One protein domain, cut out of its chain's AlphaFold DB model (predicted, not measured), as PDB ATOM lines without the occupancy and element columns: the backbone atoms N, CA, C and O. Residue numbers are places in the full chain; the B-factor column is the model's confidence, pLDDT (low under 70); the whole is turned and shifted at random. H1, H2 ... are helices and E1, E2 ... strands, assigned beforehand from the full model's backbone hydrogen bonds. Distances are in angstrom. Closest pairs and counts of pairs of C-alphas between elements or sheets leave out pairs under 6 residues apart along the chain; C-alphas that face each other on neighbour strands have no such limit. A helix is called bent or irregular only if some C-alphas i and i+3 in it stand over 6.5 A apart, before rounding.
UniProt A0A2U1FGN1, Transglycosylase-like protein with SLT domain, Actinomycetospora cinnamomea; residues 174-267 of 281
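AT A GLANCE: This is residues 174 to 267 of the 281 residues of the protein "Transglycosylase-like protein with SLT domain" of Actinomycetospora cinnamomea (UniProt A0A2U1FGN1). One long helix, H5, runs through the middle of a loosely varied set of short helices: H3 crosses it, H6 packs on its last part, and H1 in turn packs on H6. H4 lies at one end of the long axis, the turn that leads into the short strand E1 lies at the other, and H2 sits off to one side on two long links, clear of the other helices. The printed part has 94 residues, with six named helices and one named strand in the order H1, H2, H3, H4, H5, H6, E1, and its class is mostly helix. It is compact, with a radius of gyration of the C-alphas of 12.6 A and spans of 37 by 30 by 22 A.

HOW THE PARTS SIT: Begin with H1, residues 174 to 184, which touches H6, residues 249 to 254, closest at the C-alphas of Gly 176 and Met 253, 4.6 A apart. Their lines stand at a steep tilt of 69.6 degrees, only just short of about perpendicular, the same way. H2, residues 197 to 200, is apart from H1 and from H3, residues 213 to 219. Look next at the hub, H5, residues 232 to 246: H3 touches it, with the C-alphas of Ala 219 and Ala 238 closest at 4.6 A, and the two are only just about perpendicular at 72 degrees. H4, residues 222 to 227, and H5 only just touch, and only at the corner, with 3 pairs of C-alphas within 8 A, the closest those of Leu 224 and Ala 234 at 5.5 A. With residues 240 to 244 alone H5 touches H6, closest at the C-alphas of Met 243 and Val 252, 7.1 A apart. E1, residues 264 to 266, pairs with no named strand, but residues 257 to 258 pair with it, antiparallel. Every O i to N i+4 pair is within hydrogen-bond range in H1, H3, H5 and H6; H4 has 0 of 2, beside 2 of 3 O i to N i+3 pairs, and H2 is too short for an O i to N i+4 pair.

IN THESE COORDINATES: Find C-alpha 174 at (-33.722, 42.527, -51.564); from there H1 runs 15.3 A to C-alpha 184. H2 is 4.9 A long. H3 and H4 are each 10.1 A long, and H4 is irregular, with C-alphas 223 and 226 7.6 A apart. H5 starts at C-alpha 232, (-30.957, 54.444, -44.652), and runs 21.2 A. H6 is 8.8 A long, and E1 runs 5.9 A to C-alpha 266 at (-17.801, 41.113, -46.703).

THE WHOLE: The two C-alphas farthest apart are those of Asp 226 and Ser 261, 40.4 A. The printed part has no cut. The links H1 to H2 and H2 to H3 are long, 12 residues each. The mean pLDDT of the printed part is 94.5, and no printed residue is under 70.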
ATOM      1  N   ALA A 174     -33.410  42.045 -52.907       92.81
ATOM      2  CA  ALA A 174     -33.722  42.527 -51.564       92.81
ATOM      3  C   ALA A 174     -33.364  41.537 -50.437       92.81
ATOM      4  O   ALA A 174     -32.745  41.966 -49.458       92.81
ATOM      5  N   PRO A 175     -33.632  40.218 -50.547       92.06
ATOM      6  CA  PRO A 175     -33.223  39.263 -49.519       92.06
ATOM      7  C   PRO A 175     -31.700  39.179 -49.338       92.06
ATOM      8  O   PRO A 175     -31.227  38.957 -48.223       92.06
ATOM      9  N   GLY A 176     -30.928  39.350 -50.414       95.94
ATOM     10  CA  GLY A 176     -29.466  39.386 -50.372       95.94
ATOM     11  C   GLY A 176     -28.957  40.641 -49.664       95.94
ATOM     12  O   GLY A 176     -28.205  40.542 -48.694       95.94
ATOM     13  N   VAL A 177     -29.474  41.810 -50.051       96.81
ATOM     14  CA  VAL A 177     -29.166  43.095 -49.399       96.81
ATOM     15  C   VAL A 177     -29.498  43.049 -47.904       96.81
ATOM     16  O   VAL A 177     -28.672  43.422 -47.071       96.81
ATOM     17  N   LYS A 178     -30.664  42.505 -47.533       96.75
ATOM     18  CA  LYS A 178     -31.064  42.351 -46.129       96.75
ATOM     19  C   LYS A 178     -30.083  41.487 -45.338       96.75
ATOM     20  O   LYS A 178     -29.746  41.831 -44.209       96.75
ATOM     21  N   LYS A 179     -29.594  40.379 -45.910       97.12
ATOM     22  CA  LYS A 179     -28.594  39.511 -45.254       97.12
ATOM     23  C   LYS A 179     -27.281  40.241 -44.979       97.12
ATOM     24  O   LYS A 179     -26.679  39.977 -43.940       97.12
ATOM     25  N   ILE A 180     -26.853  41.121 -45.887       97.25
ATOM     26  CA  ILE A 180     -25.667  41.964 -45.695       97.25
ATOM     27  C   ILE A 180     -25.919  42.912 -44.524       97.25
ATOM     28  O   ILE A 180     -25.216  42.838 -43.524       97.25
ATOM     29  N   ILE A 181     -26.985  43.713 -44.581       98.00
ATOM     30  CA  ILE A 181     -27.312  44.700 -43.540       98.00
ATOM     31  C   ILE A 181     -27.414  44.056 -42.154       98.00
ATOM     32  O   ILE A 181     -26.844  44.550 -41.186       98.00
ATOM     33  N   MET A 182     -28.092  42.911 -42.048       97.50
ATOM     34  CA  MET A 182     -28.226  42.209 -40.771       97.50
ATOM     35  C   MET A 182     -26.894  41.714 -40.203       97.50
ATOM     36  O   MET A 182     -26.796  41.501 -38.999       97.50
ATOM     37  N   ARG A 183     -25.878  41.520 -41.044       95.62
ATOM     38  CA  ARG A 183     -24.538  41.121 -40.615       95.62
ATOM     39  C   ARG A 183     -23.662  42.311 -40.255       95.62
ATOM     40  O   ARG A 183     -22.894  42.213 -39.307       95.62
ATOM     41  N   GLU A 184     -23.797  43.396 -41.005       95.44
ATOM     42  CA  GLU A 184     -22.993  44.607 -40.857       95.44
ATOM     43  C   GLU A 184     -23.453  45.454 -39.662       95.44
ATOM     44  O   GLU A 184     -22.648  45.870 -38.836       95.44
ATOM     45  N   SER A 185     -24.761  45.675 -39.526       97.50
ATOM     46  CA  SER A 185     -25.331  46.608 -38.541       97.50
ATOM     47  C   SER A 185     -26.437  46.007 -37.679       97.50
ATOM     48  O   SER A 185     -26.975  46.682 -36.810       97.50
ATOM     49  N   THR A 186     -26.837  44.753 -37.915       97.62
ATOM     50  CA  THR A 186     -28.058  44.176 -37.310       97.62
ATOM     51  C   THR A 186     -29.324  44.990 -37.649       97.62
ATOM     52  O   THR A 186     -30.336  44.902 -36.959       97.62
ATOM     53  N   GLY A 187     -29.294  45.769 -38.740       96.62
ATOM     54  CA  GLY A 187     -30.402  46.635 -39.148       96.62
ATOM     55  C   GLY A 187     -30.462  47.982 -38.426       96.62
ATOM     56  O   GLY A 187     -31.481  48.660 -38.533       96.62
ATOM     57  N   ASP A 188     -29.407  48.371 -37.708       97.94
ATOM     58  CA  ASP A 188     -29.310  49.670 -37.043       97.94
ATOM     59  C   ASP A 188     -28.761  50.749 -38.005       97.94
ATOM     60  O   ASP A 188     -27.597  50.676 -38.419       97.94
ATOM     61  N   PRO A 189     -29.572  51.750 -38.400       97.25
ATOM     62  CA  PRO A 189     -29.128  52.811 -39.296       97.25
ATOM     63  C   PRO A 189     -28.138  53.781 -38.651       97.25
ATOM     64  O   PRO A 189     -27.441  54.469 -39.389       97.25
ATOM     65  N   ASP A 190     -28.029  53.802 -37.321       98.12
ATOM     66  CA  ASP A 190     -27.121  54.674 -36.573       98.12
ATOM     67  C   ASP A 190     -25.849  53.932 -36.114       98.12
ATOM     68  O   ASP A 190     -25.028  54.484 -35.378       98.12
ATOM     69  N   ALA A 191     -25.646  52.687 -36.563       98.19
ATOM     70  CA  ALA A 191     -24.498  51.871 -36.183       98.19
ATOM     71  C   ALA A 191     -23.162  52.536 -36.557       98.19
ATOM     72  O   ALA A 191     -22.955  52.939 -37.704       98.19
ATOM     73  N   VAL A 192     -22.218  52.575 -35.611       98.19
ATOM     74  CA  VAL A 192     -20.849  53.078 -35.816       98.19
ATOM     75  C   VAL A 192     -19.833  52.071 -35.289       98.19
ATOM     76  O   VAL A 192     -19.827  51.746 -34.098       98.19
ATOM     77  N   ASN A 193     -18.925  51.625 -36.154       96.38
ATOM     78  CA  ASN A 193     -17.793  50.798 -35.756       96.38
ATOM     79  C   ASN A 193     -16.588  51.670 -35.371       96.38
ATOM     80  O   ASN A 193     -16.023  52.355 -36.217       96.38
ATOM     81  N   ASN A 194     -16.171  51.608 -34.102       97.00
ATOM     82  CA  ASN A 194     -15.067  52.405 -33.555       97.00
ATOM     83  C   ASN A 194     -13.804  51.596 -33.211       97.00
ATOM     84  O   ASN A 194     -12.899  52.128 -32.570       97.00
ATOM     85  N   TRP A 195     -13.739  50.313 -33.572       94.31
ATOM     86  CA  TRP A 195     -12.646  49.427 -33.146       94.31
ATOM     87  C   TRP A 195     -11.802  48.872 -34.299       94.31
ATOM     88  O   TRP A 195     -10.736  48.314 -34.043       94.31
ATOM     89  N   ASP A 196     -12.249  49.005 -35.550       91.50
ATOM     90  CA  ASP A 196     -11.522  48.491 -36.713       91.50
ATOM     91  C   ASP A 196     -10.379  49.419 -37.173       91.50
ATOM     92  O   ASP A 196     -10.124  50.497 -36.625       91.50
ATOM     93  N   SER A 197      -9.653  48.988 -38.206       92.75
ATOM     94  CA  SER A 197      -8.552  49.767 -38.780       92.75
ATOM     95  C   SER A 197      -9.007  51.098 -39.378       92.75
ATOM     96  O   SER A 197      -8.222  52.043 -39.416       92.75
ATOM     97  N   ASN A 198     -10.255  51.192 -39.836       92.81
ATOM     98  CA  ASN A 198     -10.796  52.420 -40.405       92.81
ATOM     99  C   ASN A 198     -11.090  53.437 -39.297       92.81
ATOM    100  O   ASN A 198     -10.753  54.612 -39.433       92.81
ATOM    101  N   ALA A 199     -11.637  52.979 -38.168       94.94
ATOM    102  CA  ALA A 199     -11.811  53.787 -36.970       94.94
ATOM    103  C   ALA A 199     -10.468  54.283 -36.420       94.94
ATOM    104  O   ALA A 199     -10.329  55.469 -36.120       94.94
ATOM    105  N   ALA A 200      -9.449  53.417 -36.374       95.81
ATOM    106  CA  ALA A 200      -8.090  53.810 -35.999       95.81
ATOM    107  C   ALA A 200      -7.482  54.846 -36.967       95.81
ATOM    108  O   ALA A 200      -6.699  55.698 -36.547       95.81
ATOM    109  N   ALA A 201      -7.868  54.809 -38.246       94.81
ATOM    110  CA  ALA A 201      -7.494  55.797 -39.259       94.81
ATOM    111  C   ALA A 201      -8.364  57.075 -39.238       94.81
ATOM    112  O   ALA A 201      -8.143  57.978 -40.044       94.81
ATOM    113  N   GLY A 202      -9.340  57.176 -38.328       95.69
ATOM    114  CA  GLY A 202     -10.218  58.340 -38.186       95.69
ATOM    115  C   GLY A 202     -11.423  58.374 -39.131       95.69
ATOM    116  O   GLY A 202     -12.142  59.371 -39.153       95.69
ATOM    117  N   THR A 203     -11.680  57.311 -39.895       95.25
ATOM    118  CA  THR A 203     -12.845  57.191 -40.786       95.25
ATOM    119  C   THR A 203     -13.655  55.944 -40.427       95.25
ATOM    120  O   THR A 203     -13.618  54.973 -41.179       95.25
ATOM    121  N   PRO A 204     -14.352  55.919 -39.278       97.19
ATOM    122  CA  PRO A 204     -15.107  54.744 -38.851       97.19
ATOM    123  C   PRO A 204     -16.205  54.375 -39.857       97.19
ATOM    124  O   PRO A 204     -16.770  55.248 -40.525       97.19
ATOM    125  N   SER A 205     -16.520  53.082 -39.924       97.12
ATOM    126  CA  SER A 205     -17.634  52.540 -40.710       97.12
ATOM    127  C   SER A 205     -18.977  52.874 -40.046       97.12
ATOM    128  O   SER A 205     -19.090  52.826 -38.818       97.12
ATOM    129  N   LYS A 206     -19.986  53.250 -40.844       98.31
ATOM    130  CA  LYS A 206     -21.256  53.826 -40.376       98.31
ATOM    131  C   LYS A 206     -22.476  53.323 -41.154       98.31
ATOM    132  O   LYS A 206     -22.412  53.053 -42.359       98.31
ATOM    133  N   GLY A 207     -23.612  53.297 -40.467       98.12
ATOM    134  CA  GLY A 207     -24.933  53.051 -41.034       98.12
ATOM    135  C   GLY A 207     -25.220  51.594 -41.382       98.12
ATOM    136  O   GLY A 207     -24.451  50.690 -41.048       98.12
ATOM    137  N   LEU A 208     -26.339  51.364 -42.074       98.19
ATOM    138  CA  LEU A 208     -26.887  50.023 -42.315       98.19
ATOM    139  C   LEU A 208     -25.915  49.058 -42.994       98.19
ATOM    140  O   LEU A 208     -25.856  47.882 -42.634       98.19
ATOM    141  N   MET A 209     -25.171  49.546 -43.977       97.88
ATOM    142  CA  MET A 209     -24.191  48.768 -44.718       97.88
ATOM    143  C   MET A 209     -22.771  48.939 -44.158       97.88
ATOM    144  O   MET A 209     -21.865  48.289 -44.650       97.88
ATOM    145  N   GLN A 210     -22.542  49.739 -43.110       97.31
ATOM    146  CA  GLN A 210     -21.203  49.959 -42.533       97.31
ATOM    147  C   GLN A 210     -20.190  50.521 -43.552       97.31
ATOM    148  O   GLN A 210     -19.095  50.000 -43.745       97.31
ATOM    149  N   LEU A 211     -20.548  51.629 -44.204       96.75
ATOM    150  CA  LEU A 211     -19.658  52.341 -45.125       96.75
ATOM    151  C   LEU A 211     -18.785  53.351 -44.384       96.75
ATOM    152  O   LEU A 211     -19.223  53.979 -43.424       96.75
ATOM    153  N   ILE A 212     -17.571  53.578 -44.881       96.31
ATOM    154  CA  ILE A 212     -16.751  54.725 -44.474       96.31
ATOM    155  C   ILE A 212     -17.111  55.960 -45.312       96.31
ATOM    156  O   ILE A 212     -17.514  55.838 -46.473       96.31
ATOM    157  N   ASP A 213     -16.909  57.160 -44.758       95.44
ATOM    158  CA  ASP A 213     -17.250  58.430 -45.424       95.44
ATOM    159  C   ASP A 213     -16.722  58.569 -46.871       95.44
ATOM    160  O   ASP A 213     -17.490  59.019 -47.725       95.44
ATOM    161  N   PRO A 214     -15.459  58.222 -47.208       94.19
ATOM    162  CA  PRO A 214     -14.989  58.345 -48.589       94.19
ATOM    163  C   PRO A 214     -15.679  57.375 -49.550       94.19
ATOM    164  O   PRO A 214     -15.985  57.762 -50.675       94.19
ATOM    165  N   THR A 215     -15.980  56.151 -49.116       94.69
ATOM    166  CA  THR A 215     -16.718  55.181 -49.935       94.69
ATOM    167  C   THR A 215     -18.143  55.657 -50.182       94.69
ATOM    168  O   THR A 215     -18.599  55.637 -51.322       94.69
ATOM    169  N   PHE A 216     -18.819  56.154 -49.142       96.12
ATOM    170  CA  PHE A 216     -20.163  56.712 -49.268       96.12
ATOM    171  C   PHE A 216     -20.202  57.869 -50.272       96.12
ATOM    172  O   PHE A 216     -20.983  57.824 -51.216       96.12
ATOM    173  N   ARG A 217     -19.316  58.864 -50.133       94.12
ATOM    174  CA  ARG A 217     -19.261  60.023 -51.043       94.12
ATOM    175  C   ARG A 217     -19.046  59.620 -52.504       94.12
ATOM    176  O   ARG A 217     -19.686  60.161 -53.394       94.12
ATOM    177  N   ASN A 218     -18.200  58.623 -52.741       92.94
ATOM    178  CA  ASN A 218     -17.893  58.142 -54.085       92.94
ATOM    179  C   ASN A 218     -19.034  57.354 -54.751       92.94
ATOM    180  O   ASN A 218     -19.040  57.222 -55.976       92.94
ATOM    181  N   ALA A 219     -19.947  56.787 -53.961       93.88
ATOM    182  CA  ALA A 219     -20.945  55.834 -54.437       93.88
ATOM    183  C   ALA A 219     -22.395  56.270 -54.209       93.88
ATOM    184  O   ALA A 219     -23.289  55.692 -54.818       93.88
ATOM    185  N   VAL A 220     -22.677  57.266 -53.372       94.19
ATOM    186  CA  VAL A 220     -24.046  57.749 -53.158       94.19
ATOM    187  C   VAL A 220     -24.623  58.331 -54.451       94.19
ATOM    188  O   VAL A 220     -23.908  58.913 -55.272       94.19
ATOM    189  N   LEU A 221     -25.924  58.122 -54.670       91.75
ATOM    190  CA  LEU A 221     -26.634  58.766 -55.773       91.75
ATOM    191  C   LEU A 221     -26.624  60.290 -55.579       91.75
ATOM    192  O   LEU A 221     -26.859  60.737 -54.452       91.75
ATOM    193  N   PRO A 222     -26.423  61.095 -56.641       90.94
ATOM    194  CA  PRO A 222     -26.401  62.556 -56.527       90.94
ATOM    195  C   PRO A 222     -27.640  63.129 -55.822       90.94
ATOM    196  O   PRO A 222     -27.529  63.974 -54.943       90.94
ATOM    197  N   GLU A 223     -28.827  62.597 -56.123       89.50
ATOM    198  CA  GLU A 223     -30.099  63.017 -55.512       89.50
ATOM    199  C   GLU A 223     -30.245  62.680 -54.011       89.50
ATOM    200  O   GLU A 223     -31.169  63.163 -53.352       89.50
ATOM    201  N   LEU A 224     -29.356  61.850 -53.454       93.38
ATOM    202  CA  LEU A 224     -29.338  61.475 -52.035       93.38
ATOM    203  C   LEU A 224     -28.113  62.024 -51.288       93.38
ATOM    204  O   LEU A 224     -28.011  61.802 -50.081       93.38
ATOM    205  N   ALA A 225     -27.206  62.736 -51.965       91.56
ATOM    206  CA  ALA A 225     -25.931  63.194 -51.407       91.56
ATOM    207  C   ALA A 225     -26.097  64.003 -50.108       91.56
ATOM    208  O   ALA A 225     -25.424  63.736 -49.111       91.56
ATOM    209  N   ASP A 226     -27.072  64.914 -50.087       95.00
ATOM    210  CA  ASP A 226     -27.335  65.815 -48.957       95.00
ATOM    211  C   ASP A 226     -27.966  65.127 -47.739       95.00
ATOM    212  O   ASP A 226     -28.080  65.724 -46.667       95.00
ATOM    213  N   ARG A 227     -28.394  63.866 -47.870       94.81
ATOM    214  CA  ARG A 227     -29.035  63.130 -46.769       94.81
ATOM    215  C   ARG A 227     -28.028  62.584 -45.756       94.81
ATOM    216  O   ARG A 227     -28.383  62.338 -44.606       94.81
ATOM    217  N   GLY A 228     -26.773  62.428 -46.174       96.31
ATOM    218  CA  GLY A 228     -25.684  61.941 -45.335       96.31
ATOM    219  C   GLY A 228     -25.652  60.420 -45.148       96.31
ATOM    220  O   GLY A 228     -26.557  59.686 -45.534       96.31
ATOM    221  N   ILE A 229     -24.561  59.943 -44.539       97.56
ATOM    222  CA  ILE A 229     -24.217  58.513 -44.455       97.56
ATOM    223  C   ILE A 229     -25.141  57.683 -43.556       97.56
ATOM    224  O   ILE A 229     -25.185  56.465 -43.706       97.56
ATOM    225  N   PHE A 230     -25.870  58.318 -42.638       98.19
ATOM    226  CA  PHE A 230     -26.832  57.648 -41.755       98.19
ATOM    227  C   PHE A 230     -28.250  57.593 -42.346       98.19
ATOM    228  O   PHE A 230     -29.101  56.895 -41.803       98.19
ATOM    229  N   ASP A 231     -28.526  58.274 -43.471       97.81
ATOM    230  CA  ASP A 231     -29.804  58.081 -44.163       97.81
ATOM    231  C   ASP A 231     -29.873  56.639 -44.689       97.81
ATOM    232  O   ASP A 231     -28.997  56.227 -45.458       97.81
ATOM    233  N   PRO A 232     -30.900  55.858 -44.308       96.69
ATOM    234  CA  PRO A 232     -30.957  54.444 -44.652       96.69
ATOM    235  C   PRO A 232     -30.894  54.186 -46.156       96.69
ATOM    236  O   PRO A 232     -30.176  53.298 -46.608       96.69
ATOM    237  N   VAL A 233     -31.614  54.974 -46.954       96.06
ATOM    238  CA  VAL A 233     -31.706  54.749 -48.399       96.06
ATOM    239  C   VAL A 233     -30.424  55.206 -49.091       96.06
ATOM    240  O   VAL A 233     -29.919  54.502 -49.965       96.06
ATOM    241  N   ALA A 234     -29.843  56.334 -48.683       97.31
ATOM    242  CA  ALA A 234     -28.551  56.792 -49.186       97.31
ATOM    243  C   ALA A 234     -27.440  55.778 -48.869       97.31
ATOM    244  O   ALA A 234     -26.644  55.435 -49.741       97.31
ATOM    245  N   ASN A 235     -27.411  55.250 -47.643       98.19
ATOM    246  CA  ASN A 235     -26.421  54.264 -47.221       98.19
ATOM    247  C   ASN A 235     -26.570  52.944 -47.994       98.19
ATOM    248  O   ASN A 235     -25.580  52.423 -48.509       98.19
ATOM    249  N   ILE A 236     -27.805  52.447 -48.149       97.81
ATOM    250  CA  ILE A 236     -28.077  51.224 -48.913       97.81
ATOM    251  C   ILE A 236     -27.707  51.401 -50.391       97.81
ATOM    252  O   ILE A 236     -27.036  50.544 -50.967       97.81
ATOM    253  N   THR A 237     -28.114  52.507 -51.021       96.44
ATOM    254  CA  THR A 237     -27.797  52.759 -52.438       96.44
ATOM    255  C   THR A 237     -26.291  52.836 -52.670       96.44
ATOM    256  O   THR A 237     -25.785  52.159 -53.566       96.44
ATOM    257  N   ALA A 238     -25.562  53.578 -51.832       96.88
ATOM    258  CA  ALA A 238     -24.108  53.656 -51.906       96.88
ATOM    259  C   ALA A 238     -23.454  52.277 -51.727       96.88
ATOM    260  O   ALA A 238     -22.585  51.908 -52.513       96.88
ATOM    261  N   GLY A 239     -23.901  51.478 -50.752       97.25
ATOM    262  CA  GLY A 239     -23.296  50.176 -50.470       97.25
ATOM    263  C   GLY A 239     -23.530  49.154 -51.580       97.25
ATOM    264  O   GLY A 239     -22.595  48.449 -51.960       97.25
ATOM    265  N   ILE A 240     -24.727  49.124 -52.177       96.38
ATOM    266  CA  ILE A 240     -25.011  48.281 -53.351       96.38
ATOM    267  C   ILE A 240     -24.147  48.707 -54.543       96.38
ATOM    268  O   ILE A 240     -23.549  47.854 -55.198       96.38
ATOM    269  N   ARG A 241     -24.033  50.014 -54.813       94.75
ATOM    270  CA  ARG A 241     -23.196  50.525 -55.910       94.75
ATOM    271  C   ARG A 241     -21.722  50.188 -55.702       94.75
ATOM    272  O   ARG A 241     -21.075  49.710 -56.630       94.75
ATOM    273  N   THR A 242     -21.198  50.356 -54.485       95.25
ATOM    274  CA  THR A 242     -19.840  49.918 -54.130       95.25
ATOM    275  C   THR A 242     -19.667  48.421 -54.359       95.25
ATOM    276  O   THR A 242     -18.665  48.008 -54.938       95.25
ATOM    277  N   MET A 243     -20.633  47.604 -53.942       94.56
ATOM    278  CA  MET A 243     -20.561  46.157 -54.112       94.56
ATOM    279  C   MET A 243     -20.478  45.760 -55.585       94.56
ATOM    280  O   MET A 243     -19.586  45.009 -55.959       94.56
ATOM    281  N   ILE A 244     -21.359  46.305 -56.426       92.75
ATOM    282  CA  ILE A 244     -21.380  46.027 -57.868       92.75
ATOM    283  C   ILE A 244     -20.095  46.521 -58.542       92.75
ATOM    284  O   ILE A 244     -19.579  45.853 -59.427       92.75
ATOM    285  N   ALA A 245     -19.547  47.661 -58.110       90.88
ATOM    286  CA  ALA A 245     -18.307  48.194 -58.667       90.88
ATOM    287  C   ALA A 245     -17.080  47.315 -58.368       90.88
ATOM    288  O   ALA A 245     -16.140  47.284 -59.158       90.88
ATOM    289  N   ASN A 246     -17.062  46.642 -57.214       89.25
ATOM    290  CA  ASN A 246     -15.937  45.806 -56.792       89.25
ATOM    291  C   ASN A 246     -16.119  44.328 -57.159       89.25
ATOM    292  O   ASN A 246     -15.128  43.614 -57.296       89.25
ATOM    293  N   HIS A 247     -17.368  43.884 -57.293       90.44
ATOM    294  CA  HIS A 247     -17.749  42.478 -57.409       90.44
ATOM    295  C   HIS A 247     -18.822  42.308 -58.495       90.44
ATOM    296  O   HIS A 247     -18.672  42.827 -59.599       90.44
ATOM    297  N   SER A 248     -19.896  41.565 -58.219       88.94
ATOM    298  CA  SER A 248     -20.980  41.322 -59.168       88.94
ATOM    299  C   SER A 248     -22.368  41.516 -58.554       88.94
ATOM    300  O   SER A 248     -22.558  41.532 -57.337       88.94
ATOM    301  N   ILE A 249     -23.381  41.607 -59.419       89.19
ATOM    302  CA  ILE A 249     -24.788  41.577 -59.000       89.19
ATOM    303  C   ILE A 249     -25.182  40.226 -58.376       89.19
ATOM    304  O   ILE A 249     -26.079  40.174 -57.533       89.19
ATOM    305  N   ASP A 250     -24.504  39.140 -58.752       88.81
ATOM    306  CA  ASP A 250     -24.756  37.809 -58.198       88.81
ATOM    307  C   ASP A 250     -24.292  37.723 -56.741       88.81
ATOM    308  O   ASP A 250     -24.981  37.131 -55.908       88.81
ATOM    309  N   ASP A 251     -23.205  38.413 -56.390       91.31
ATOM    310  CA  ASP A 251     -22.766  38.535 -55.000       91.31
ATOM    311  C   ASP A 251     -23.790  39.315 -54.162       91.31
ATOM    312  O   ASP A 251     -24.063  38.955 -53.011       91.31
ATOM    313  N   VAL A 252     -24.416  40.352 -54.739       91.56
ATOM    314  CA  VAL A 252     -25.517  41.083 -54.084       91.56
ATOM    315  C   VAL A 252     -26.679  40.125 -53.806       91.56
ATOM    316  O   VAL A 252     -27.186  40.097 -52.683       91.56
ATOM    317  N   MET A 253     -27.068  39.291 -54.782       92.12
ATOM    318  CA  MET A 253     -28.110  38.266 -54.594       92.12
ATOM    319  C   MET A 253     -27.756  37.248 -53.510       92.12
ATOM    320  O   MET A 253     -28.609  36.882 -52.697       92.12
ATOM    321  N   ALA A 254     -26.503  36.795 -53.472       92.38
ATOM    322  CA  ALA A 254     -26.020  35.838 -52.481       92.38
ATOM    323  C   ALA A 254     -25.989  36.420 -51.053       92.38
ATOM    324  O   ALA A 254     -25.984  35.670 -50.065       92.38
ATOM    325  N   GLY A 255     -26.025  37.750 -50.937       94.19
ATOM    326  CA  GLY A 255     -25.922  38.479 -49.682       94.19
ATOM    327  C   GLY A 255     -24.480  38.631 -49.209       94.19
ATOM    328  O   GLY A 255     -24.217  38.467 -48.017       94.19
ATOM    329  N   GLY A 256     -23.569  38.929 -50.138       93.12
ATOM    330  CA  GLY A 256     -22.144  39.164 -49.902       93.12
ATOM    331  C   GLY A 256     -21.251  38.001 -50.314       93.12
ATOM    332  O   GLY A 256     -21.721  36.904 -50.624       93.12
ATOM    333  N   LEU A 257     -19.942  38.254 -50.296       93.38
ATOM    334  CA  LEU A 257     -18.944  37.279 -50.707       93.38
ATOM    335  C   LEU A 257     -18.746  36.205 -49.650       93.38
ATOM    336  O   LEU A 257     -18.842  36.442 -48.438       93.38
ATOM    337  N   ARG A 258     -18.407  35.013 -50.136       91.81
ATOM    338  CA  ARG A 258     -18.100  33.854 -49.308       91.81
ATOM    339  C   ARG A 258     -16.809  33.197 -49.754       91.81
ATOM    340  O   ARG A 258     -16.501  33.172 -50.942       91.81
ATOM    341  N   ASN A 259     -16.062  32.653 -48.799       91.62
ATOM    342  CA  ASN A 259     -14.908  31.813 -49.114       91.62
ATOM    343  C   ASN A 259     -15.368  30.404 -49.542       91.62
ATOM    344  O   ASN A 259     -16.553  30.067 -49.482       91.62
ATOM    345  N   SER A 260     -14.422  29.544 -49.929       91.62
ATOM    346  CA  SER A 260     -14.700  28.145 -50.296       91.62
ATOM    347  C   SER A 260     -15.338  27.314 -49.174       91.62
ATOM    348  O   SER A 260     -15.937  26.279 -49.448       91.62
ATOM    349  N   SER A 261     -15.203  27.753 -47.921       92.38
ATOM    350  CA  SER A 261     -15.789  27.122 -46.733       92.38
ATOM    351  C   SER A 261     -17.190  27.656 -46.404       92.38
ATOM    352  O   SER A 261     -17.844  27.144 -45.499       92.38
ATOM    353  N   GLY A 262     -17.672  28.665 -47.138       88.19
ATOM    354  CA  GLY A 262     -18.967  29.311 -46.929       88.19
ATOM    355  C   GLY A 262     -18.959  30.474 -45.932       88.19
ATOM    356  O   GLY A 262     -20.018  31.075 -45.713       88.19
ATOM    357  N   ASP A 263     -17.805  30.828 -45.360       90.50
ATOM    358  CA  ASP A 263     -17.681  31.939 -44.413       90.50
ATOM    359  C   ASP A 263     -17.847  33.277 -45.123       90.50
ATOM    360  O   ASP A 263     -17.369  33.465 -46.243       90.50
ATOM    361  N   TYR A 264     -18.507  34.217 -44.450       90.81
ATOM    362  CA  TYR A 264     -18.723  35.561 -44.966       90.81
ATOM    363  C   TYR A 264     -17.423  36.364 -44.992       90.81
ATOM    364  O   TYR A 264     -16.740  36.461 -43.974       90.81
ATOM    365  N   ILE A 265     -17.120  36.969 -46.138       90.62
ATOM    366  CA  ILE A 265     -15.920  37.795 -46.329       90.62
ATOM    367  C   ILE A 265     -16.239  39.288 -46.187       90.62
ATOM    368  O   ILE A 265     -15.378  40.061 -45.776       90.62
ATOM    369  N   GLY A 266     -17.461  39.703 -46.522       88.31
ATOM    370  CA  GLY A 266     -17.801  41.113 -46.703       88.31
ATOM    371  C   GLY A 266     -18.358  41.368 -48.091       88.31
ATOM    372  O   GLY A 266     -18.682  40.444 -48.841       88.31
ATOM    373  N   TYR A 267     -18.459  42.644 -48.436       82.94
ATOM    374  CA  TYR A 267     -18.908  43.083 -49.754       82.94
ATOM    375  C   TYR A 267     -18.177  44.341 -50.268       82.94
ATOM    376  O   TYR A 267     -18.420  44.789 -51.388       82.94
TER     377      TYR A 267